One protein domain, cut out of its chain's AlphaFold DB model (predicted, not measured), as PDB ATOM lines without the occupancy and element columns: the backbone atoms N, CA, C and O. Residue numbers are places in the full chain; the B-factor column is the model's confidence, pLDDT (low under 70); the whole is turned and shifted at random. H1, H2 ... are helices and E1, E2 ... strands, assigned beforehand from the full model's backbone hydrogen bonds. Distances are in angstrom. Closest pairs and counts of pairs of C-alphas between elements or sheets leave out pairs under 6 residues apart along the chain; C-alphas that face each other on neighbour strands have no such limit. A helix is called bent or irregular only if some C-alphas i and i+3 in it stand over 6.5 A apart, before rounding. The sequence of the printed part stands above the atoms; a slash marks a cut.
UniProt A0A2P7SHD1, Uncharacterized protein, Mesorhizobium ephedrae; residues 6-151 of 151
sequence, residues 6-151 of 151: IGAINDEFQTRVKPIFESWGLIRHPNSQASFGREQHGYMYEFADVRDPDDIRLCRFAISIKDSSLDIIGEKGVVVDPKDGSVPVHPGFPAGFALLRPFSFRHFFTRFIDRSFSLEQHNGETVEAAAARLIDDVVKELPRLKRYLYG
ATOM      1  N   ILE A   6     -44.043  32.668 -33.425       93.00
ATOM      2  CA  ILE A   6     -44.966  33.691 -33.932       93.00
ATOM      3  C   ILE A   6     -46.434  33.392 -33.619       93.00
ATOM      4  O   ILE A   6     -47.227  34.319 -33.539       93.00
ATOM      5  N   GLY A   7     -46.801  32.120 -33.421       94.44
ATOM      6  CA  GLY A   7     -48.131  31.744 -32.945       94.44
ATOM      7  C   GLY A   7     -48.359  32.188 -31.501       94.44
ATOM      8  O   GLY A   7     -49.372  32.808 -31.214       94.44
ATOM      9  N   ALA A   8     -47.387  31.951 -30.616       95.00
ATOM     10  CA  ALA A   8     -47.463  32.401 -29.228       95.00
ATOM     11  C   ALA A   8     -47.499  33.935 -29.112       95.00
ATOM     12  O   ALA A   8     -48.323  34.464 -28.375       95.00
ATOM     13  N   ILE A   9     -46.677  34.653 -29.891       94.44
ATOM     14  CA  ILE A   9     -46.732  36.127 -29.941       94.44
ATOM     15  C   ILE A   9     -48.096  36.595 -30.463       94.44
ATOM     16  O   ILE A   9     -48.682  37.520 -29.907       94.44
ATOM     17  N   ASN A  10     -48.625  35.951 -31.509       96.38
ATOM     18  CA  ASN A  10     -49.936  36.299 -32.040       96.38
ATOM     19  C   ASN A  10     -51.050  36.118 -30.998       96.38
ATOM     20  O   ASN A  10     -51.920  36.976 -30.891       96.38
ATOM     21  N   ASP A  11     -51.029  35.049 -30.209       96.44
ATOM     22  CA  ASP A  11     -52.059  34.827 -29.189       96.44
ATOM     23  C   ASP A  11     -52.008  35.876 -28.074       96.44
ATOM     24  O   ASP A  11     -53.044  36.397 -27.657       96.44
ATOM     25  N   GLU A  12     -50.806  36.249 -27.639       97.25
ATOM     26  CA  GLU A  12     -50.613  37.358 -26.703       97.25
ATOM     27  C   GLU A  12     -51.074  38.694 -27.316       97.25
ATOM     28  O   GLU A  12     -51.722  39.502 -26.648       97.25
ATOM     29  N   PHE A  13     -50.836  38.923 -28.612       96.38
ATOM     30  CA  PHE A  13     -51.367  40.090 -29.320       96.38
ATOM     31  C   PHE A  13     -52.902  40.112 -29.308       96.38
ATOM     32  O   PHE A  13     -53.488  41.123 -28.910       96.38
ATOM     33  N   GLN A  14     -53.555  39.010 -29.696       97.25
ATOM     34  CA  GLN A  14     -55.018  38.915 -29.746       97.25
ATOM     35  C   GLN A  14     -55.658  39.155 -28.375       97.25
ATOM     36  O   GLN A  14     -56.725  39.758 -28.292       97.25
ATOM     37  N   THR A  15     -55.012  38.687 -27.307       97.69
ATOM     38  CA  THR A  15     -55.560  38.742 -25.947       97.69
ATOM     39  C   THR A  15     -55.234  40.038 -25.210       97.69
ATOM     40  O   THR A  15     -56.031  40.468 -24.379       97.69
ATOM     41  N   ARG A  16     -54.093  40.678 -25.495       97.44
ATOM     42  CA  ARG A  16     -53.588  41.793 -24.671       97.44
ATOM     43  C   ARG A  16     -53.410  43.101 -25.421       97.44
ATOM     44  O   ARG A  16     -53.680  44.150 -24.849       97.44
ATOM     45  N   VAL A  17     -52.972  43.069 -26.677       97.06
ATOM     46  CA  VAL A  17     -52.670  44.290 -27.448       97.06
ATOM     47  C   VAL A  17     -53.868  44.730 -28.283       97.06
ATOM     48  O   VAL A  17     -54.245  45.900 -28.240       97.06
ATOM     49  N   LYS A  18     -54.518  43.802 -28.992       97.69
ATOM     50  CA  LYS A  18     -55.699  44.093 -29.817       97.69
ATOM     51  C   LYS A  18     -56.823  44.780 -29.022       97.69
ATOM     52  O   LYS A  18     -57.283  45.819 -29.490       97.69
ATOM     53  N   PRO A  19     -57.203  44.331 -27.805       98.25
ATOM     54  CA  PRO A  19     -58.224  45.028 -27.019       98.25
ATOM     55  C   PRO A  19     -57.816  46.452 -26.618       98.25
ATOM     56  O   PRO A  19     -58.666  47.331 -26.503       98.25
ATOM     57  N   ILE A  20     -56.516  46.707 -26.426       97.94
ATOM     58  CA  ILE A  20     -56.007  48.055 -26.144       97.94
ATOM     59  C   ILE A  20     -56.192  48.948 -27.373       97.94
ATOM     60  O   ILE A  20     -56.704  50.056 -27.223       97.94
ATOM     61  N   PHE A  21     -55.836  48.478 -28.571       97.38
ATOM     62  CA  PHE A  21     -56.079  49.231 -29.807       97.38
ATOM     63  C   PHE A  21     -57.568  49.527 -29.992       97.38
ATOM     64  O   PHE A  21     -57.944  50.684 -30.178       97.38
ATOM     65  N   GLU A  22     -58.417  48.513 -29.832       97.38
ATOM     66  CA  GLU A  22     -59.873  48.656 -29.927       97.38
ATOM     67  C   GLU A  22     -60.420  49.668 -28.911       97.38
ATOM     68  O   GLU A  22     -61.250  50.507 -29.259       97.38
ATOM     69  N   SER A  23     -59.885  49.692 -27.684       97.62
ATOM     70  CA  SER A  23     -60.264  50.683 -26.664       97.62
ATOM     71  C   SER A  23     -59.923  52.132 -27.039       97.62
ATOM     72  O   SER A  23     -60.475  53.066 -26.458       97.62
ATOM     73  N   TRP A  24     -59.001  52.347 -27.982       97.00
ATOM     74  CA  TRP A  24     -58.668  53.683 -28.483       97.00
ATOM     75  C   TRP A  24     -59.625  54.147 -29.585       97.00
ATOM     76  O   TRP A  24     -59.660  55.340 -29.874       97.00
ATOM     77  N   GLY A  25     -60.425  53.238 -30.152       96.44
ATOM     78  CA  GLY A  25     -61.286  53.475 -31.315       96.44
ATOM     79  C   GLY A  25     -60.727  52.920 -32.626       96.44
ATOM     80  O   GLY A  25     -61.369  53.070 -33.661       96.44
ATOM     81  N   LEU A  26     -59.565  52.257 -32.590       96.69
ATOM     82  CA  LEU A  26     -59.018  51.564 -33.752       96.69
ATOM     83  C   LEU A  26     -59.867  50.326 -34.059       96.69
ATOM     84  O   LEU A  26     -59.987  49.419 -33.237       96.69
ATOM     85  N   ILE A  27     -60.415  50.263 -35.264       96.56
ATOM     86  CA  ILE A  27     -61.118  49.096 -35.798       96.56
ATOM     87  C   ILE A  27     -60.242  48.387 -36.828       96.56
ATOM     88  O   ILE A  27     -59.235  48.934 -37.277       96.56
ATOM     89  N   ARG A  28     -60.625  47.171 -37.234       95.81
ATOM     90  CA  ARG A  28     -60.035  46.542 -38.424       95.81
ATOM     91  C   ARG A  28     -60.104  47.528 -39.591       95.81
ATOM     92  O   ARG A  28     -61.167  48.095 -39.840       95.81
ATOM     93  N   HIS A  29     -58.988  47.696 -40.298       93.94
ATOM     94  CA  HIS A  29     -58.906  48.606 -41.433       93.94
ATOM     95  C   HIS A  29     -60.030  48.308 -42.452       93.94
ATOM     96  O   HIS A  29     -60.186  47.150 -42.852       93.94
ATOM     97  N   PRO A  30     -60.839  49.309 -42.856       91.50
ATOM     98  CA  PRO A  30     -62.044  49.071 -43.658       91.50
ATOM     99  C   PRO A  30     -61.736  48.722 -45.119       91.50
ATOM    100  O   PRO A  30     -62.560  48.111 -45.796       91.50
ATOM    101  N   ASN A  31     -60.550  49.084 -45.611       89.50
ATOM    102  CA  ASN A  31     -60.095  48.676 -46.937       89.50
ATOM    103  C   ASN A  31     -59.804  47.166 -46.977       89.50
ATOM    104  O   ASN A  31     -59.021  46.660 -46.175       89.50
ATOM    105  N   SER A  32     -60.403  46.455 -47.933       88.06
ATOM    106  CA  SER A  32     -60.272  45.000 -48.084       88.06
ATOM    107  C   SER A  32     -58.873  44.533 -48.494       88.06
ATOM    108  O   SER A  32     -58.568  43.356 -48.323       88.06
ATOM    109  N   GLN A  33     -58.039  45.436 -49.019       87.19
ATOM    110  CA  GLN A  33     -56.639  45.156 -49.345       87.19
ATOM    111  C   GLN A  33     -55.720  45.196 -48.117       87.19
ATOM    112  O   GLN A  33     -54.566  44.794 -48.215       87.19
ATOM    113  N   ALA A  34     -56.215  45.682 -46.975       88.19
ATOM    114  CA  ALA A  34     -55.447  45.719 -45.743       88.19
ATOM    115  C   ALA A  34     -55.334  44.325 -45.109       88.19
ATOM    116  O   ALA A  34     -56.297  43.547 -45.071       88.19
ATOM    117  N   SER A  35     -54.166  44.024 -44.555       91.06
ATOM    118  CA  SER A  35     -53.893  42.722 -43.955       91.06
ATOM    119  C   SER A  35     -54.475  42.597 -42.555       91.06
ATOM    120  O   SER A  35     -54.360  43.486 -41.708       91.06
ATOM    121  N   PHE A  36     -55.089  41.444 -42.288       93.62
ATOM    122  CA  PHE A  36     -55.700  41.165 -40.992       93.62
ATOM    123  C   PHE A  36     -55.652  39.677 -40.642       93.62
ATOM    124  O   PHE A  36     -56.668  38.979 -40.626       93.62
ATOM    125  N   GLY A  37     -54.452  39.175 -40.370       93.38
ATOM    126  CA  GLY A  37     -54.246  37.784 -40.007       93.38
ATOM    127  C   GLY A  37     -52.896  37.237 -40.433       93.38
ATOM    128  O   GLY A  37     -51.864  37.901 -40.348       93.38
ATOM    129  N   ARG A  38     -52.916  35.961 -40.818       93.19
ATOM    130  CA  ARG A  38     -51.738  35.220 -41.256       93.19
ATOM    131  C   ARG A  38     -51.359  35.631 -42.676       93.19
ATOM    132  O   ARG A  38     -52.189  35.543 -43.569       93.19
ATOM    133  N   GLU A  39     -50.086  35.949 -42.868       88.38
ATOM    134  CA  GLU A  39     -49.481  36.288 -44.156       88.38
ATOM    135  C   GLU A  39     -48.324  35.330 -44.487       88.38
ATOM    136  O   GLU A  39     -47.849  34.576 -43.627       88.38
ATOM    137  N   GLN A  40     -47.819  35.381 -45.726       86.50
ATOM    138  CA  GLN A  40     -46.687  34.552 -46.175       86.50
ATOM    139  C   GLN A  40     -45.451  34.702 -45.269       86.50
ATOM    140  O   GLN A  40     -44.733  33.733 -45.020       86.50
ATOM    141  N   HIS A  41     -45.223  35.909 -44.746       85.44
ATOM    142  CA  HIS A  41     -44.044  36.254 -43.951       85.44
ATOM    143  C   HIS A  41     -44.302  36.338 -42.439       85.44
ATOM    144  O   HIS A  41     -43.404  36.730 -41.698       85.44
ATOM    145  N   GLY A  42     -45.483  35.935 -41.958       92.19
ATOM    146  CA  GLY A  42     -45.806  35.929 -40.531       92.19
ATOM    147  C   GLY A  42     -47.244  36.349 -40.252       92.19
ATOM    148  O   GLY A  42     -48.163  35.732 -40.782       92.19
ATOM    149  N   TYR A  43     -47.448  37.350 -39.402       94.12
ATOM    150  CA  TYR A  43     -48.770  37.923 -39.129       94.12
ATOM    151  C   TYR A  43     -48.760  39.426 -39.370       94.12
ATOM    152  O   TYR A  43     -47.768  40.089 -39.074       94.12
ATOM    153  N   MET A  44     -49.868  39.963 -39.868       93.00
ATOM    154  CA  MET A  44     -50.048  41.397 -40.049       93.00
ATOM    155  C   MET A  44     -51.489  41.791 -39.744       93.00
ATOM    156  O   MET A  44     -52.430  41.163 -40.224       93.00
ATOM    157  N   TYR A  45     -51.638  42.830 -38.930       94.69
ATOM    158  CA  TYR A  45     -52.919  43.390 -38.533       94.69
ATOM    159  C   TYR A  45     -52.890  44.896 -38.719       94.69
ATOM    160  O   TYR A  45     -52.143  45.602 -38.038       94.69
ATOM    161  N   GLU A  46     -53.712  45.370 -39.642       93.44
ATOM    162  CA  GLU A  46     -53.881  46.782 -39.935       93.44
ATOM    163  C   GLU A  46     -55.208  47.277 -39.367       93.44
ATOM    164  O   GLU A  46     -56.274  46.668 -39.527       93.44
ATOM    165  N   PHE A  47     -55.117  48.400 -38.673       95.06
ATOM    166  CA  PHE A  47     -56.212  49.059 -37.995       95.06
ATOM    167  C   PHE A  47     -56.335  50.500 -38.468       95.06
ATOM    168  O   PHE A  47     -55.345  51.127 -38.848       95.06
ATOM    169  N   ALA A  48     -57.551  51.025 -38.382       95.00
ATOM    170  CA  ALA A  48     -57.845  52.420 -38.649       95.00
ATOM    171  C   ALA A  48     -58.818  52.966 -37.603       95.00
ATOM    172  O   ALA A  48     -59.727  52.265 -37.164       95.00
ATOM    173  N   ASP A  49     -58.643  54.223 -37.224       95.69
ATOM    174  CA  ASP A  49     -59.666  55.029 -36.572       95.69
ATOM    175  C   ASP A  49     -60.157  56.054 -37.589       95.69
ATOM    176  O   ASP A  49     -59.407  56.928 -38.020       95.69
ATOM    177  N   VAL A  50     -61.415  55.887 -37.982       93.94
ATOM    178  CA  VAL A  50     -62.074  56.608 -39.079       93.94
ATOM    179  C   VAL A  50     -63.187  57.522 -38.575       93.94
ATOM    180  O   VAL A  50     -64.070  57.910 -39.334       93.94
ATOM    181  N   ARG A  51     -63.196  57.826 -37.269       93.56
ATOM    182  CA  ARG A  51     -64.203  58.716 -36.671       93.56
ATOM    183  C   ARG A  51     -64.107  60.143 -37.206       93.56
ATOM    184  O   ARG A  51     -65.124  60.829 -37.234       93.56
ATOM    185  N   ASP A  52     -62.912  60.555 -37.621       91.06
ATOM    186  CA  ASP A  52     -62.648  61.823 -38.295       91.06
ATOM    187  C   ASP A  52     -62.115  61.539 -39.716       91.06
ATOM    188  O   ASP A  52     -61.018  60.988 -39.844       91.06
ATOM    189  N   PRO A  53     -62.881  61.837 -40.782       85.81
ATOM    190  CA  PRO A  53     -62.467  61.566 -42.161       85.81
ATOM    191  C   PRO A  53     -61.312  62.459 -42.643       85.81
ATOM    192  O   PRO A  53     -60.638  62.095 -43.610       85.81
ATOM    193  N   ASP A  54     -61.071  63.588 -41.971       87.06
ATOM    194  CA  ASP A  54     -59.986  64.522 -42.290       87.06
ATOM    195  C   ASP A  54     -58.716  64.248 -41.457       87.06
ATOM    196  O   ASP A  54     -57.662  64.837 -41.703       87.06
ATOM    197  N   ASP A  55     -58.798  63.341 -40.478       89.25
ATOM    198  CA  ASP A  55     -57.695  62.947 -39.598       89.25
ATOM    199  C   ASP A  55     -57.803  61.463 -39.206       89.25
ATOM    200  O   ASP A  55     -57.963  61.083 -38.038       89.25
ATOM    201  N   ILE A  56     -57.708  60.592 -40.208       91.56
ATOM    202  CA  ILE A  56     -57.661  59.148 -40.005       91.56
ATOM    203  C   ILE A  56     -56.337  58.787 -39.340       91.56
ATOM    204  O   ILE A  56     -55.250  59.226 -39.731       91.56
ATOM    205  N   ARG A  57     -56.436  57.914 -38.337       93.31
ATOM    206  CA  ARG A  57     -55.277  57.324 -37.668       93.31
ATOM    207  C   ARG A  57     -55.149  55.881 -38.087       93.31
ATOM    208  O   ARG A  57     -56.092  55.107 -37.946       93.31
ATOM    209  N   LEU A  58     -53.974  55.506 -38.556       92.50
ATOM    210  CA  LEU A  58     -53.657  54.142 -38.938       92.50
ATOM    211  C   LEU A  58     -52.721  53.528 -37.907       92.50
ATOM    212  O   LEU A  58     -51.873  54.203 -37.320       92.50
ATOM    213  N   CYS A  59     -52.871  52.229 -37.680       92.44
ATOM    214  CA  CYS A  59     -51.976  51.475 -36.818       92.44
ATOM    215  C   CYS A  59     -51.759  50.083 -37.394       92.44
ATOM    216  O   CYS A  59     -52.709  49.375 -37.717       92.44
ATOM    217  N   ARG A  60     -50.504  49.659 -37.473       91.81
ATOM    218  CA  ARG A  60     -50.110  48.332 -37.933       91.81
ATOM    219  C   ARG A  60     -49.386  47.595 -36.823       91.81
ATOM    220  O   ARG A  60     -48.517  48.163 -36.173       91.81
ATOM    221  N   PHE A  61     -49.711  46.320 -36.664       92.94
ATOM    222  CA  PHE A  61     -48.954  45.357 -35.873       92.94
ATOM    223  C   PHE A  61     -48.512  44.217 -36.791       92.94
ATOM    224  O   PHE A  61     -49.347  43.583 -37.438       92.94
ATOM    225  N   ALA A  62     -47.212  43.955 -36.871       91.38
ATOM    226  CA  ALA A  62     -46.654  42.898 -37.704       91.38
ATOM    227  C   ALA A  62     -45.735  41.991 -36.887       91.38
ATOM    228  O   ALA A  62     -44.997  42.473 -36.040       91.38
ATOM    229  N   ILE A  63     -45.774  40.689 -37.165       91.31
ATOM    230  CA  ILE A  63     -44.854  39.688 -36.619       91.31
ATOM    231  C   ILE A  63     -44.138  39.035 -37.798       91.31
ATOM    232  O   ILE A  63     -44.799  38.458 -38.665       91.31
ATOM    233  N   SER A  64     -42.810  39.069 -37.813       87.94
ATOM    234  CA  SER A  64     -41.979  38.418 -38.825       87.94
ATOM    235  C   SER A  64     -41.669  36.969 -38.449       87.94
ATOM    236  O   SER A  64     -41.249  36.656 -37.334       87.94
ATOM    237  N   ILE A  65     -41.829  36.047 -39.401       87.19
ATOM    238  CA  ILE A  65     -41.458  34.636 -39.221       87.19
ATOM    239  C   ILE A  65     -39.943  34.418 -39.150       87.19
ATOM    240  O   ILE A  65     -39.501  33.479 -38.488       87.19
ATOM    241  N   LYS A  66     -39.153  35.251 -39.840       81.81
ATOM    242  CA  LYS A  66     -37.719  35.017 -40.076       81.81
ATOM    243  C   LYS A  66     -36.908  35.054 -38.780       81.81
ATOM    244  O   LYS A  66     -35.989  34.266 -38.592       81.81
ATOM    245  N   ASP A  67     -37.268  35.975 -37.909       81.69
ATOM    246  CA  ASP A  67     -36.548  36.364 -36.701       81.69
ATOM    247  C   ASP A  67     -37.471  36.426 -35.478       81.69
ATOM    248  O   ASP A  67     -36.994  36.633 -34.366       81.69
ATOM    249  N   SER A  68     -38.780  36.179 -35.644       85.12
ATOM    250  CA  SER A  68     -39.766  36.343 -34.565       85.12
ATOM    251  C   SER A  68     -39.718  37.749 -33.953       85.12
ATOM    252  O   SER A  68     -39.947  37.910 -32.751       85.12
ATOM    253  N   SER A  69     -39.386  38.749 -34.776       85.69
ATOM    254  CA  SER A  69     -39.519  40.158 -34.433       85.69
ATOM    255  C   SER A  69     -40.954  40.622 -34.640       85.69
ATOM    256  O   SER A  69     -41.730  40.011 -35.383       85.69
ATOM    257  N   LEU A  70     -41.321  41.681 -33.934       87.50
ATOM    258  CA  LEU A  70     -42.565  42.390 -34.119       87.50
ATOM    259  C   LEU A  70     -42.294  43.879 -34.299       87.50
ATOM    260  O   LEU A  70     -41.414  44.452 -33.653       87.50
ATOM    261  N   ASP A  71     -43.123  44.487 -35.136       87.88
ATOM    262  CA  ASP A  71     -43.107  45.909 -35.434       87.88
ATOM    263  C   ASP A  71     -44.498  46.491 -35.217       87.88
ATOM    264  O   ASP A  71     -45.514  45.894 -35.596       87.88
ATOM    265  N   ILE A  72     -44.541  47.682 -34.620       89.44
ATOM    266  CA  ILE A  72     -45.775  48.443 -34.440       89.44
ATOM    267  C   ILE A  72     -45.554  49.841 -34.984       89.44
ATOM    268  O   ILE A  72     -44.634  50.534 -34.556       89.44
ATOM    269  N   ILE A  73     -46.396  50.252 -35.923       89.12
ATOM    270  CA  ILE A  73     -46.272  51.542 -36.602       89.12
ATOM    271  C   ILE A  73     -47.613  52.258 -36.524       89.12
ATOM    272  O   ILE A  73     -48.648  51.641 -36.763       89.12
ATOM    273  N   GLY A  74     -47.591  53.543 -36.183       89.44
ATOM    274  CA  GLY A  74     -48.761  54.411 -36.223       89.44
ATOM    275  C   GLY A  74     -48.572  55.582 -37.175       89.44
ATOM    276  O   GLY A  74     -47.468  56.097 -37.315       89.44
ATOM    277  N   GLU A  75     -49.660  56.045 -37.771       89.25
ATOM    278  CA  GLU A  75     -49.719  57.246 -38.606       89.25
ATOM    279  C   GLU A  75     -50.998  58.025 -38.277       89.25
ATOM    280  O   GLU A  75     -52.008  57.425 -37.907       89.25
ATOM    281  N   LYS A  76     -50.953  59.356 -38.358       89.25
ATOM    282  CA  LYS A  76     -52.110  60.244 -38.153       89.25
ATOM    283  C   LYS A  76     -52.159  61.315 -39.239       89.25
ATOM    284  O   LYS A  76     -51.138  61.554 -39.882       89.25
ATOM    285  N   GLY A  77     -53.302  61.975 -39.406       85.06
ATOM    286  CA  GLY A  77     -53.517  62.956 -40.469       85.06
ATOM    287  C   GLY A  77     -53.708  62.326 -41.846       85.06
ATOM    288  O   GLY A  77     -53.461  62.986 -42.854       85.06
ATOM    289  N   VAL A  78     -54.092  61.048 -41.903       85.50
ATOM    290  CA  VAL A  78     -54.432  60.397 -43.171       85.50
ATOM    291  C   VAL A  78     -55.819  60.876 -43.581       85.50
ATOM    292  O   VAL A  78     -56.732  60.918 -42.766       85.50
ATOM    293  N   VAL A  79     -55.988  61.240 -44.844       85.31
ATOM    294  CA  VAL A  79     -57.276  61.707 -45.366       85.31
ATOM    295  C   VAL A  79     -57.858  60.627 -46.264       85.31
ATOM    296  O   VAL A  79     -57.120  59.907 -46.944       85.31
ATOM    297  N   VAL A  80     -59.181  60.501 -46.255       83.12
ATOM    298  CA  VAL A  80     -59.912  59.657 -47.206       83.12
ATOM    299  C   VAL A  80     -59.548  60.051 -48.643       83.12
ATOM    300  O   VAL A  80     -59.455  61.240 -48.952       83.12
ATOM    301  N   ASP A  81     -59.370  59.077 -49.541       78.94
ATOM    302  CA  ASP A  81     -59.154  59.383 -50.957       78.94
ATOM    303  C   ASP A  81     -60.402  60.092 -51.523       78.94
ATOM    304  O   ASP A  81     -61.496  59.515 -51.541       78.94
ATOM    305  N   PRO A  82     -60.278  61.342 -52.011       73.62
ATOM    306  CA  PRO A  82     -61.416  62.104 -52.510       73.62
ATOM    307  C   PRO A  82     -62.038  61.512 -53.784       73.62
ATOM    308  O   PRO A  82     -63.128  61.931 -54.173       73.62
ATOM    309  N   LYS A  83     -61.365  60.578 -54.469       79.44
ATOM    310  CA  LYS A  83     -61.859  59.967 -55.711       79.44
ATOM    311  C   LYS A  83     -62.869  58.857 -55.469       79.44
ATOM    312  O   LYS A  83     -63.810  58.734 -56.250       79.44
ATOM    313  N   ASP A  84     -62.658  58.038 -54.446       81.56
ATOM    314  CA  ASP A  84     -63.470  56.843 -54.197       81.56
ATOM    315  C   ASP A  84     -63.980  56.721 -52.754       81.56
ATOM    316  O   ASP A  84     -64.726  55.793 -52.443       81.56
ATOM    317  N   GLY A  85     -63.637  57.669 -51.878       77.81
ATOM    318  CA  GLY A  85     -64.060  57.650 -50.484       77.81
ATOM    319  C   GLY A  85     -63.368  56.559 -49.660       77.81
ATOM    320  O   GLY A  85     -63.839  56.236 -48.568       77.81
ATOM    321  N   SER A  86     -62.289  55.954 -50.168       84.06
ATOM    322  CA  SER A  86     -61.604  54.856 -49.495       84.06
ATOM    323  C   SER A  86     -60.546  55.344 -48.507       84.06
ATOM    324  O   SER A  86     -59.894  56.372 -48.687       84.06
ATOM    325  N   VAL A  87     -60.360  54.575 -47.432       82.81
ATOM    326  CA  VAL A  87     -59.218  54.757 -46.532       82.81
ATOM    327  C   VAL A  87     -57.972  54.200 -47.232       82.81
ATOM    328  O   VAL A  87     -57.979  53.008 -47.588       82.81
ATOM    329  N   PRO A  88     -56.914  55.007 -47.421       78.50
ATOM    330  CA  PRO A  88     -55.690  54.556 -48.070       78.50
ATOM    331  C   PRO A  88     -55.050  53.382 -47.323       78.50
ATOM    332  O   PRO A  88     -54.867  53.430 -46.109       78.50
ATOM    333  N   VAL A  89     -54.666  52.335 -48.057       73.06
ATOM    334  CA  VAL A  89     -53.763  51.293 -47.540       73.06
ATOM    335  C   VAL A  89     -52.357  51.776 -47.848       73.06
ATOM    336  O   VAL A  89     -51.999  51.875 -49.020       73.06
ATOM    337  N   HIS A  90     -51.562  52.120 -46.837       63.34
ATOM    338  CA  HIS A  90     -50.205  52.605 -47.078       63.34
ATOM    339  C   HIS A  90     -49.233  51.434 -47.291       63.34
ATOM    340  O   HIS A  90     -48.942  50.695 -46.344       63.34
ATOM    341  N   PRO A  91     -48.661  51.263 -48.504       51.34
ATOM    342  CA  PRO A  91     -47.605  50.289 -48.727       51.34
ATOM    343  C   PRO A  91     -46.325  50.801 -48.063       51.34
ATOM    344  O   PRO A  91     -45.551  51.550 -48.650       51.34
ATOM    345  N   GLY A  92     -46.126  50.408 -46.807       53.94
ATOM    346  CA  GLY A  92     -44.929  50.737 -46.041       53.94
ATOM    347  C   GLY A  92     -44.883  52.201 -45.620       53.94
ATOM    348  O   GLY A  92     -44.171  52.975 -46.233       53.94
ATOM    349  N   PHE A  93     -45.614  52.537 -44.554       55.41
ATOM    350  CA  PHE A  93     -45.547  53.765 -43.746       55.41
ATOM    351  C   PHE A  93     -44.177  54.492 -43.770       55.41
ATOM    352  O   PHE A  93     -43.351  54.251 -42.887       55.41
ATOM    353  N   PRO A  94     -43.900  55.411 -44.719       49.97
ATOM    354  CA  PRO A  94     -42.606  56.093 -44.781       49.97
ATOM    355  C   PRO A  94     -42.514  57.239 -43.759       49.97
ATOM    356  O   PRO A  94     -41.416  57.670 -43.422       49.97
ATOM    357  N   ALA A  95     -43.663  57.731 -43.273       57.62
ATOM    358  CA  ALA A  95     -43.792  58.901 -42.398       57.62
ATOM    359  C   ALA A  95     -44.420  58.594 -41.018       57.62
ATOM    360  O   ALA A  95     -44.691  59.512 -40.241       57.62
ATOM    361  N   GLY A  96     -44.643  57.314 -40.699       68.31
ATOM    362  CA  GLY A  96     -45.254  56.886 -39.439       68.31
ATOM    363  C   GLY A  96     -44.283  56.845 -38.252       68.31
ATOM    364  O   GLY A  96     -43.066  56.727 -38.400       68.31
ATOM    365  N   PHE A  97     -44.828  56.893 -37.037       78.31
ATOM    366  CA  PHE A  97     -44.096  56.617 -35.804       78.31
ATOM    367  C   PHE A  97     -43.963  55.106 -35.595       78.31
ATOM    368  O   PHE A  97     -44.950  54.418 -35.329       78.31
ATOM    369  N   ALA A  98     -42.734  54.594 -35.666       82.56
ATOM    370  CA  ALA A  98     -42.419  53.229 -35.262       82.56
ATOM    371  C   ALA A  98     -42.234  53.148 -33.739       82.56
ATOM    372  O   ALA A  98     -41.416  53.866 -33.153       82.56
ATOM    373  N   LEU A  99     -42.976  52.253 -33.089       76.88
ATOM    374  CA  LEU A  99     -42.788  51.943 -31.681       76.88
ATOM    375  C   LEU A  99     -41.566  51.037 -31.527       76.88
ATOM    376  O   LEU A  99     -41.521  49.935 -32.065       76.88
ATOM    377  N   LEU A 100     -40.589  51.506 -30.759       77.94
ATOM    378  CA  LEU A 100     -39.323  50.818 -30.528       77.94
ATOM    379  C   LEU A 100     -39.146  50.505 -29.043       77.94
ATOM    380  O   LEU A 100     -39.598  51.288 -28.196       77.94
ATOM    381  N   ARG A 101     -38.423  49.420 -28.734       68.88
ATOM    382  CA  ARG A 101     -38.044  49.090 -27.354       68.88
ATOM    383  C   ARG A 101     -37.285  50.259 -26.707       68.88
ATOM    384  O   ARG A 101     -36.471  50.914 -27.372       68.88
ATOM    385  N   PRO A 102     -37.514  50.531 -25.412       61.78
ATOM    386  CA  PRO A 102     -36.763  51.546 -24.691       61.78
ATOM    387  C   PRO A 102     -35.295  51.122 -24.571       61.78
ATOM    388  O   PRO A 102     -34.969  49.939 -24.443       61.78
ATOM    389  N   PHE A 103     -34.394  52.103 -24.602       52.16
ATOM    390  CA  PHE A 103     -32.963  51.874 -24.439       52.16
ATOM    391  C   PHE A 103     -32.687  51.220 -23.079       52.16
ATOM    392  O   PHE A 103     -32.955  51.808 -22.031       52.16
ATOM    393  N   SER A 104     -32.144  50.003 -23.086       50.97
ATOM    394  CA  SER A 104     -31.731  49.296 -21.873       50.97
ATOM    395  C   SER A 104     -30.211  49.329 -21.760       50.97
ATOM    396  O   SER A 104     -29.517  48.861 -22.658       50.97
ATOM    397  N   PHE A 105     -29.677  49.806 -20.628       51.44
ATOM    398  CA  PHE A 105     -28.235  49.781 -20.327       51.44
ATOM    399  C   PHE A 105     -27.624  48.370 -20.417       51.44
ATOM    400  O   PHE A 105     -26.426  48.227 -20.645       51.44
ATOM    401  N   ARG A 106     -28.437  47.309 -20.314       50.28
ATOM    402  CA  ARG A 106     -27.997  45.919 -20.519       50.28
ATOM    403  C   ARG A 106     -27.549  45.641 -21.963       50.28
ATOM    404  O   ARG A 106     -26.727  44.761 -22.176       50.28
ATOM    405  N   HIS A 107     -28.046  46.424 -22.923       46.28
ATOM    406  CA  HIS A 107     -27.705  46.378 -24.349       46.28
ATOM    407  C   HIS A 107     -26.563  47.350 -24.711       46.28
ATOM    408  O   HIS A 107     -26.259  47.537 -25.881       46.28
ATOM    409  N   PHE A 108     -25.935  48.000 -23.721       45.31
ATOM    410  CA  PHE A 108     -24.803  48.906 -23.943       45.31
ATOM    411  C   PHE A 108     -23.486  48.151 -24.198       45.31
ATOM    412  O   PHE A 108     -22.646  48.614 -24.963       45.31
ATOM    413  N   PHE A 109     -23.308  46.974 -23.583       47.62
ATOM    414  CA  PHE A 109     -22.083  46.164 -23.708       47.62
ATOM    415  C   PHE A 109     -22.146  45.099 -24.808       47.62
ATOM    416  O   PHE A 109     -21.140  44.473 -25.136       47.62
ATOM    417  N   THR A 110     -23.316  44.903 -25.403       42.94
ATOM    418  CA  THR A 110     -23.521  44.063 -26.577       42.94
ATOM    419  C   THR A 110     -23.778  45.001 -27.769       42.94
ATOM    420  O   THR A 110     -24.421  46.032 -27.649       42.94
ATOM    421  N   ARG A 111     -23.122  44.747 -28.903       37.62
ATOM    422  CA  ARG A 111     -22.978  45.648 -30.070       37.62
ATOM    423  C   ARG A 111     -24.278  46.340 -30.535       37.62
ATOM    424  O   ARG A 111     -25.144  45.644 -31.037       37.62
ATOM    425  N   PHE A 112     -24.347  47.680 -30.495       36.00
ATOM    426  CA  PHE A 112     -25.241  48.551 -31.303       36.00
ATOM    427  C   PHE A 112     -26.652  47.982 -31.598       36.00
ATOM    428  O   PHE A 112     -27.046  47.854 -32.755       36.00
ATOM    429  N   ILE A 113     -27.379  47.579 -30.553       47.62
ATOM    430  CA  ILE A 113     -28.419  46.546 -30.671       47.62
ATOM    431  C   ILE A 113     -29.756  47.082 -31.173       47.62
ATOM    432  O   ILE A 113     -30.267  48.098 -30.698       47.62
ATOM    433  N   ASP A 114     -30.286  46.321 -32.125       50.31
ATOM    434  CA  ASP A 114     -31.655  46.241 -32.616       50.31
ATOM    435  C   ASP A 114     -32.698  46.852 -31.664       50.31
ATOM    436  O   ASP A 114     -32.947  46.358 -30.565       50.31
ATOM    437  N   ARG A 115     -33.302  47.972 -32.079       59.72
ATOM    438  CA  ARG A 115     -34.379  48.643 -31.329       59.72
ATOM    439  C   ARG A 115     -35.752  48.002 -31.572       59.72
ATOM    440  O   ARG A 115     -36.748  48.480 -31.020       59.72
ATOM    441  N   SER A 116     -35.805  46.967 -32.409       68.75
ATOM    442  CA  SER A 116     -37.011  46.199 -32.693       68.75
ATOM    443  C   SER A 116     -37.395  45.313 -31.502       68.75
ATOM    444  O   SER A 116     -36.578  44.957 -30.646       68.75
ATOM    445  N   PHE A 117     -38.680  44.987 -31.398       79.25
ATOM    446  CA  PHE A 117     -39.153  44.019 -30.419       79.25
ATOM    447  C   PHE A 117     -38.898  42.622 -30.983       79.25
ATOM    448  O   PHE A 117     -39.497  42.245 -31.980       79.25
ATOM    449  N   SER A 118     -38.033  41.828 -30.360       82.56
ATOM    450  CA  SER A 118     -37.732  40.468 -30.816       82.56
ATOM    451  C   SER A 118     -37.919  39.444 -29.705       82.56
ATOM    452  O   SER A 118     -37.682  39.714 -28.519       82.56
ATOM    453  N   LEU A 119     -38.398  38.257 -30.086       83.56
ATOM    454  CA  LEU A 119     -38.552  37.153 -29.150       83.56
ATOM    455  C   LEU A 119     -37.185  36.545 -28.837       83.56
ATOM    456  O   LEU A 119     -36.616  35.780 -29.613       83.56
ATOM    457  N   GLU A 120     -36.696  36.849 -27.644       84.31
ATOM    458  CA  GLU A 120     -35.535  36.204 -27.041       84.31
ATOM    459  C   GLU A 120     -36.035  35.135 -26.074       84.31
ATOM    460  O   GLU A 120     -36.898  35.432 -25.257       84.31
ATOM    461  N   GLN A 121     -35.520  33.906 -26.140       82.62
ATOM    462  CA  GLN A 121     -35.831  32.865 -25.152       82.62
ATOM    463  C   GLN A 121     -34.654  32.702 -24.201       82.62
ATOM    464  O   GLN A 121     -33.521  32.512 -24.648       82.62
ATOM    465  N   HIS A 122     -34.910  32.750 -22.899       86.00
ATOM    466  CA  HIS A 122     -33.899  32.446 -21.891       86.00
ATOM    467  C   HIS A 122     -33.825  30.936 -21.609       86.00
ATOM    468  O   HIS A 122     -34.763  30.189 -21.887       86.00
ATOM    469  N   ASN A 123     -32.701  30.463 -21.057       82.31
ATOM    470  CA  ASN A 123     -32.502  29.038 -20.772       82.31
ATOM    471  C   ASN A 123     -33.627  28.480 -19.885       82.31
ATOM    472  O   ASN A 123     -33.821  28.940 -18.763       82.31
ATOM    473  N   GLY A 124     -34.338  27.472 -20.398       82.44
ATOM    474  CA  GLY A 124     -35.466  26.831 -19.715       82.44
ATOM    475  C   GLY A 124     -36.806  27.572 -19.825       82.44
ATOM    476  O   GLY A 124     -37.804  27.066 -19.320       82.44
ATOM    477  N   GLU A 125     -36.859  28.731 -20.488       89.94
ATOM    478  CA  GLU A 125     -38.096  29.482 -20.731       89.94
ATOM    479  C   GLU A 125     -38.920  28.817 -21.845       89.94
ATOM    480  O   GLU A 125     -38.397  28.454 -22.905       89.94
ATOM    481  N   THR A 126     -40.227  28.659 -21.625       93.00
ATOM    482  CA  THR A 126     -41.135  28.177 -22.672       93.00
ATOM    483  C   THR A 126     -41.345  29.249 -23.745       93.00
ATOM    484  O   THR A 126     -41.083  30.435 -23.535       93.00
ATOM    485  N   VAL A 127     -41.819  28.852 -24.928       91.88
ATOM    486  CA  VAL A 127     -42.132  29.801 -26.014       91.88
ATOM    487  C   VAL A 127     -43.206  30.792 -25.568       91.88
ATOM    488  O   VAL A 127     -43.125  31.979 -25.868       91.88
ATOM    489  N   GLU A 128     -44.183  30.302 -24.816       93.88
ATOM    490  CA  GLU A 128     -45.303  31.064 -24.285       93.88
ATOM    491  C   GLU A 128     -44.834  32.101 -23.260       93.88
ATOM    492  O   GLU A 128     -45.217  33.262 -23.354       93.88
ATOM    493  N   ALA A 129     -43.944  31.722 -22.335       92.94
ATOM    494  CA  ALA A 129     -43.389  32.655 -21.354       92.94
ATOM    495  C   ALA A 129     -42.554  33.761 -22.023       92.94
ATOM    496  O   ALA A 129     -42.707  34.939 -21.694       92.94
ATOM    497  N   ALA A 130     -41.740  33.402 -23.021       92.25
ATOM    498  CA  ALA A 130     -40.967  34.372 -23.790       92.25
ATOM    499  C   ALA A 130     -41.869  35.338 -24.584       92.25
ATOM    500  O   ALA A 130     -41.600  36.539 -24.628       92.25
ATOM    501  N   ALA A 131     -42.954  34.835 -25.184       93.81
ATOM    502  CA  ALA A 131     -43.933  35.655 -25.896       93.81
ATOM    503  C   ALA A 131     -44.689  36.608 -24.954       93.81
ATOM    504  O   ALA A 131     -44.823  37.791 -25.269       93.81
ATOM    505  N   ALA A 132     -45.117  36.127 -23.784       94.44
ATOM    506  CA  ALA A 132     -45.781  36.950 -22.778       94.44
ATOM    507  C   ALA A 132     -44.873  38.093 -22.297       94.44
ATOM    508  O   ALA A 132     -45.301  39.246 -22.260       94.44
ATOM    509  N   ARG A 133     -43.592  37.802 -22.025       93.12
ATOM    510  CA  ARG A 133     -42.596  38.817 -21.651       93.12
ATOM    511  C   ARG A 133     -42.345  39.831 -22.767       93.12
ATOM    512  O   ARG A 133     -42.227  41.023 -22.499       93.12
ATOM    513  N   LEU A 134     -42.268  39.380 -24.019       91.62
ATOM    514  CA  LEU A 134     -42.145  40.279 -25.167       91.62
ATOM    515  C   LEU A 134     -43.337  41.244 -25.245       91.62
ATOM    516  O   LEU A 134     -43.150  42.443 -25.450       91.62
ATOM    517  N   ILE A 135     -44.555  40.738 -25.044       94.31
ATOM    518  CA  ILE A 135     -45.768  41.557 -25.074       94.31
ATOM    519  C   ILE A 135     -45.901  42.448 -23.834       94.31
ATOM    520  O   ILE A 135     -46.414  43.557 -23.959       94.31
ATOM    521  N   ASP A 136     -45.359  42.065 -22.675       93.56
ATOM    522  CA  ASP A 136     -45.226  42.978 -21.530       93.56
ATOM    523  C   ASP A 136     -44.420  44.228 -21.900       93.56
ATOM    524  O   ASP A 136     -44.805  45.342 -21.541       93.56
ATOM    525  N   ASP A 137     -43.311  44.054 -22.626       90.56
ATOM    526  CA  ASP A 137     -42.499  45.177 -23.096       90.56
ATOM    527  C   ASP A 137     -43.275  46.036 -24.099       90.56
ATOM    528  O   ASP A 137     -43.242  47.261 -24.008       90.56
ATOM    529  N   VAL A 138     -44.022  45.417 -25.019       91.75
ATOM    530  CA  VAL A 138     -44.886  46.141 -25.964       91.75
ATOM    531  C   VAL A 138     -45.927  46.976 -25.225       91.75
ATOM    532  O   VAL A 138     -46.040  48.176 -25.472       91.75
ATOM    533  N   VAL A 139     -46.670  46.363 -24.298       94.31
ATOM    534  CA  VAL A 139     -47.756  47.010 -23.547       94.31
ATOM    535  C   VAL A 139     -47.247  48.214 -22.754       94.31
ATOM    536  O   VAL A 139     -47.923  49.242 -22.720       94.31
ATOM    537  N   LYS A 140     -46.043  48.132 -22.171       92.06
ATOM    538  CA  LYS A 140     -45.406  49.264 -21.471       92.06
ATOM    539  C   LYS A 140     -45.142  50.458 -22.388       92.06
ATOM    540  O   LYS A 140     -45.211  51.595 -21.931       92.06
ATOM    541  N   GLU A 141     -44.875  50.211 -23.666       91.00
ATOM    542  CA  GLU A 141     -44.538  51.250 -24.640       91.00
ATOM    543  C   GLU A 141     -45.760  51.798 -25.395       91.00
ATOM    544  O   GLU A 141     -45.721  52.934 -25.877       91.00
ATOM    545  N   LEU A 142     -46.883  51.067 -25.438       93.81
ATOM    546  CA  LEU A 142     -48.126  51.504 -26.095       93.81
ATOM    547  C   LEU A 142     -48.602  52.926 -25.727       93.81
ATOM    548  O   LEU A 142     -49.090  53.621 -26.622       93.81
ATOM    549  N   PRO A 143     -48.447  53.437 -24.486       94.31
ATOM    550  CA  PRO A 143     -48.785  54.826 -24.171       94.31
ATOM    551  C   PRO A 143     -48.053  55.867 -25.034       94.31
ATOM    552  O   PRO A 143     -48.609  56.935 -25.291       94.31
ATOM    553  N   ARG A 144     -46.834  55.577 -25.516       91.81
ATOM    554  CA  ARG A 144     -46.091  56.469 -26.426       91.81
ATOM    555  C   ARG A 144     -46.740  56.515 -27.804       91.81
ATOM    556  O   ARG A 144     -46.924  57.604 -28.339       91.81
ATOM    557  N   LEU A 145     -47.132  55.355 -28.333       92.44
ATOM    558  CA  LEU A 145     -47.883  55.264 -29.586       92.44
ATOM    559  C   LEU A 145     -49.223  56.000 -29.470       92.44
ATOM    560  O   LEU A 145     -49.556  56.809 -30.330       92.44
ATOM    561  N   LYS A 146     -49.956  55.790 -28.369       94.88
ATOM    562  CA  LYS A 146     -51.220  56.489 -28.116       94.88
ATOM    563  C   LYS A 146     -51.032  58.005 -28.092       94.88
ATOM    564  O   LYS A 146     -51.807  58.720 -28.715       94.88
ATOM    565  N   ARG A 147     -49.999  58.497 -27.397       94.00
ATOM    566  CA  ARG A 147     -49.678  59.931 -27.361       94.00
ATOM    567  C   ARG A 147     -49.360  60.472 -28.750       94.00
ATOM    568  O   ARG A 147     -49.800  61.561 -29.069       94.00
ATOM    569  N   TYR A 148     -48.626  59.727 -29.571       91.44
ATOM    570  CA  TYR A 148     -48.358  60.148 -30.943       91.44
ATOM    571  C   TYR A 148     -49.651  60.273 -31.766       91.44
ATOM    572  O   TYR A 148     -49.858  61.303 -32.403       91.44
ATOM    573  N   LEU A 149     -50.533  59.267 -31.716       91.75
ATOM    574  CA  LEU A 149     -51.761  59.219 -32.522       91.75
ATOM    575  C   LEU A 149     -52.855  60.196 -32.056       91.75
ATOM    576  O   LEU A 149     -53.584  60.736 -32.884       91.75
ATOM    577  N   TYR A 150     -52.991  60.412 -30.748       93.88
ATOM    578  CA  TYR A 150     -54.149  61.101 -30.157       93.88
ATOM    579  C   TYR A 150     -53.801  62.318 -29.293       93.88
ATOM    580  O   TYR A 150     -54.713  62.965 -28.783       93.88
ATOM    581  N   GLY A 151     -52.516  62.588 -29.065       87.31
ATOM    582  CA  GLY A 151     -52.037  63.730 -28.285       87.31
ATOM    583  C   GLY A 151     -51.288  64.762 -29.110       87.31
ATOM    584  O   GLY A 151     -51.158  64.597 -30.351       87.31
TER     585      GLY A 151
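AT A GLANCE: This is residues 6 to 151 of the 151 residues of an uncharacterized protein of Mesorhizobium ephedrae (UniProt A0A2P7SHD1). A twisted sheet of five antiparallel strands forms a slab, and H1 and the far arm of the bent helix H2 cover one of its faces, H1 over E2 and E3 and H2b over E4. The first arm, H2a, packs beside H1 and only grazes the sheet, while two long unnamed links reach far from the mean of the C-alphas. The printed part has 146 residues with two named helices and five named strands, in the order H1 E1 E2 E3 E4 E5 H2; the sheet's order is E1 E2 E3 E4 E5, and the class is mixed. It is compact, with a radius of gyration of the C-alphas of 16.0 A, yet elongated, spanning 54 by 29 by 25 A.

HOW THE PARTS SIT: H1, residues 6 to 24, has a kink of 42 degrees near residue 13 and is only just irregular, C-alphas 15 and 18 being 6.6 A apart. It is on the sheet at a height of 9.8 A, over E2, residues 42 to 49, and E3, residues 56 to 64; its closest C-alpha pair with E3 is Ile 6 and Ile 63, 6.6 A. E1, residues 36 to 39, is an edge strand and forms a hairpin with E2, N 37 and O 44 being 2.8 A apart. E2 and E3 form a hairpin, with N 45 and O 61 at 2.8 A. E3 and E4, residues 69 to 78, form another, with N 60 and O 73 at 2.8 A. E5, residues 97 to 99, the other edge strand, completes the meander, each strand the antiparallel neighbour of the one before; N 97 and O 74 are 2.8 A apart. H2, residues 127 to 150, was assigned as one helix by its hydrogen bonds but is bent, C-alphas 140 and 143 being 7.0 A apart; its arms H2a, residues 127 to 140, and H2b, residues 143 to 150, stand at a steep tilt of 53 degrees. H2a touches H1 at a shallow tilt of 25 degrees, the same way, the closest C-alphas being those of Ile 9 and Ala 131, 4.9 A. H2b lies on the same face as H1 at a height of 8.5 A, the two layers being helices and sheet; its closest C-alpha pair with E4 is Leu 149 and Lys 76, 5.7 A. Every O i to N i+4 pair is within hydrogen-bond range in H2a and H2b, and 12 of 15 are in H1.

IN THESE COORDINATES: H1 begins at C-alpha 6 (-44.966, 33.691, -33.932) and measures 24.8 A. E1, E2, E3, E4 and E5 measure 8.5, 23.9, 26.0, 26.6 and 6.4 A. H2a measures 20.3 A, and H2b, 10.2 A, ends at C-alpha 150 (-54.149, 61.101, -30.157).

THE WHOLE: The C-alphas farthest apart, Lys 83 and Gly 124, are 55.6 A apart. The printed part has no cut. The links H1 to E1, E4 to E5 and E5 to H2 are long. Mean pLDDT of the printed part is 84.2, and residues 90 to 96 and 101 to 116 are under 70.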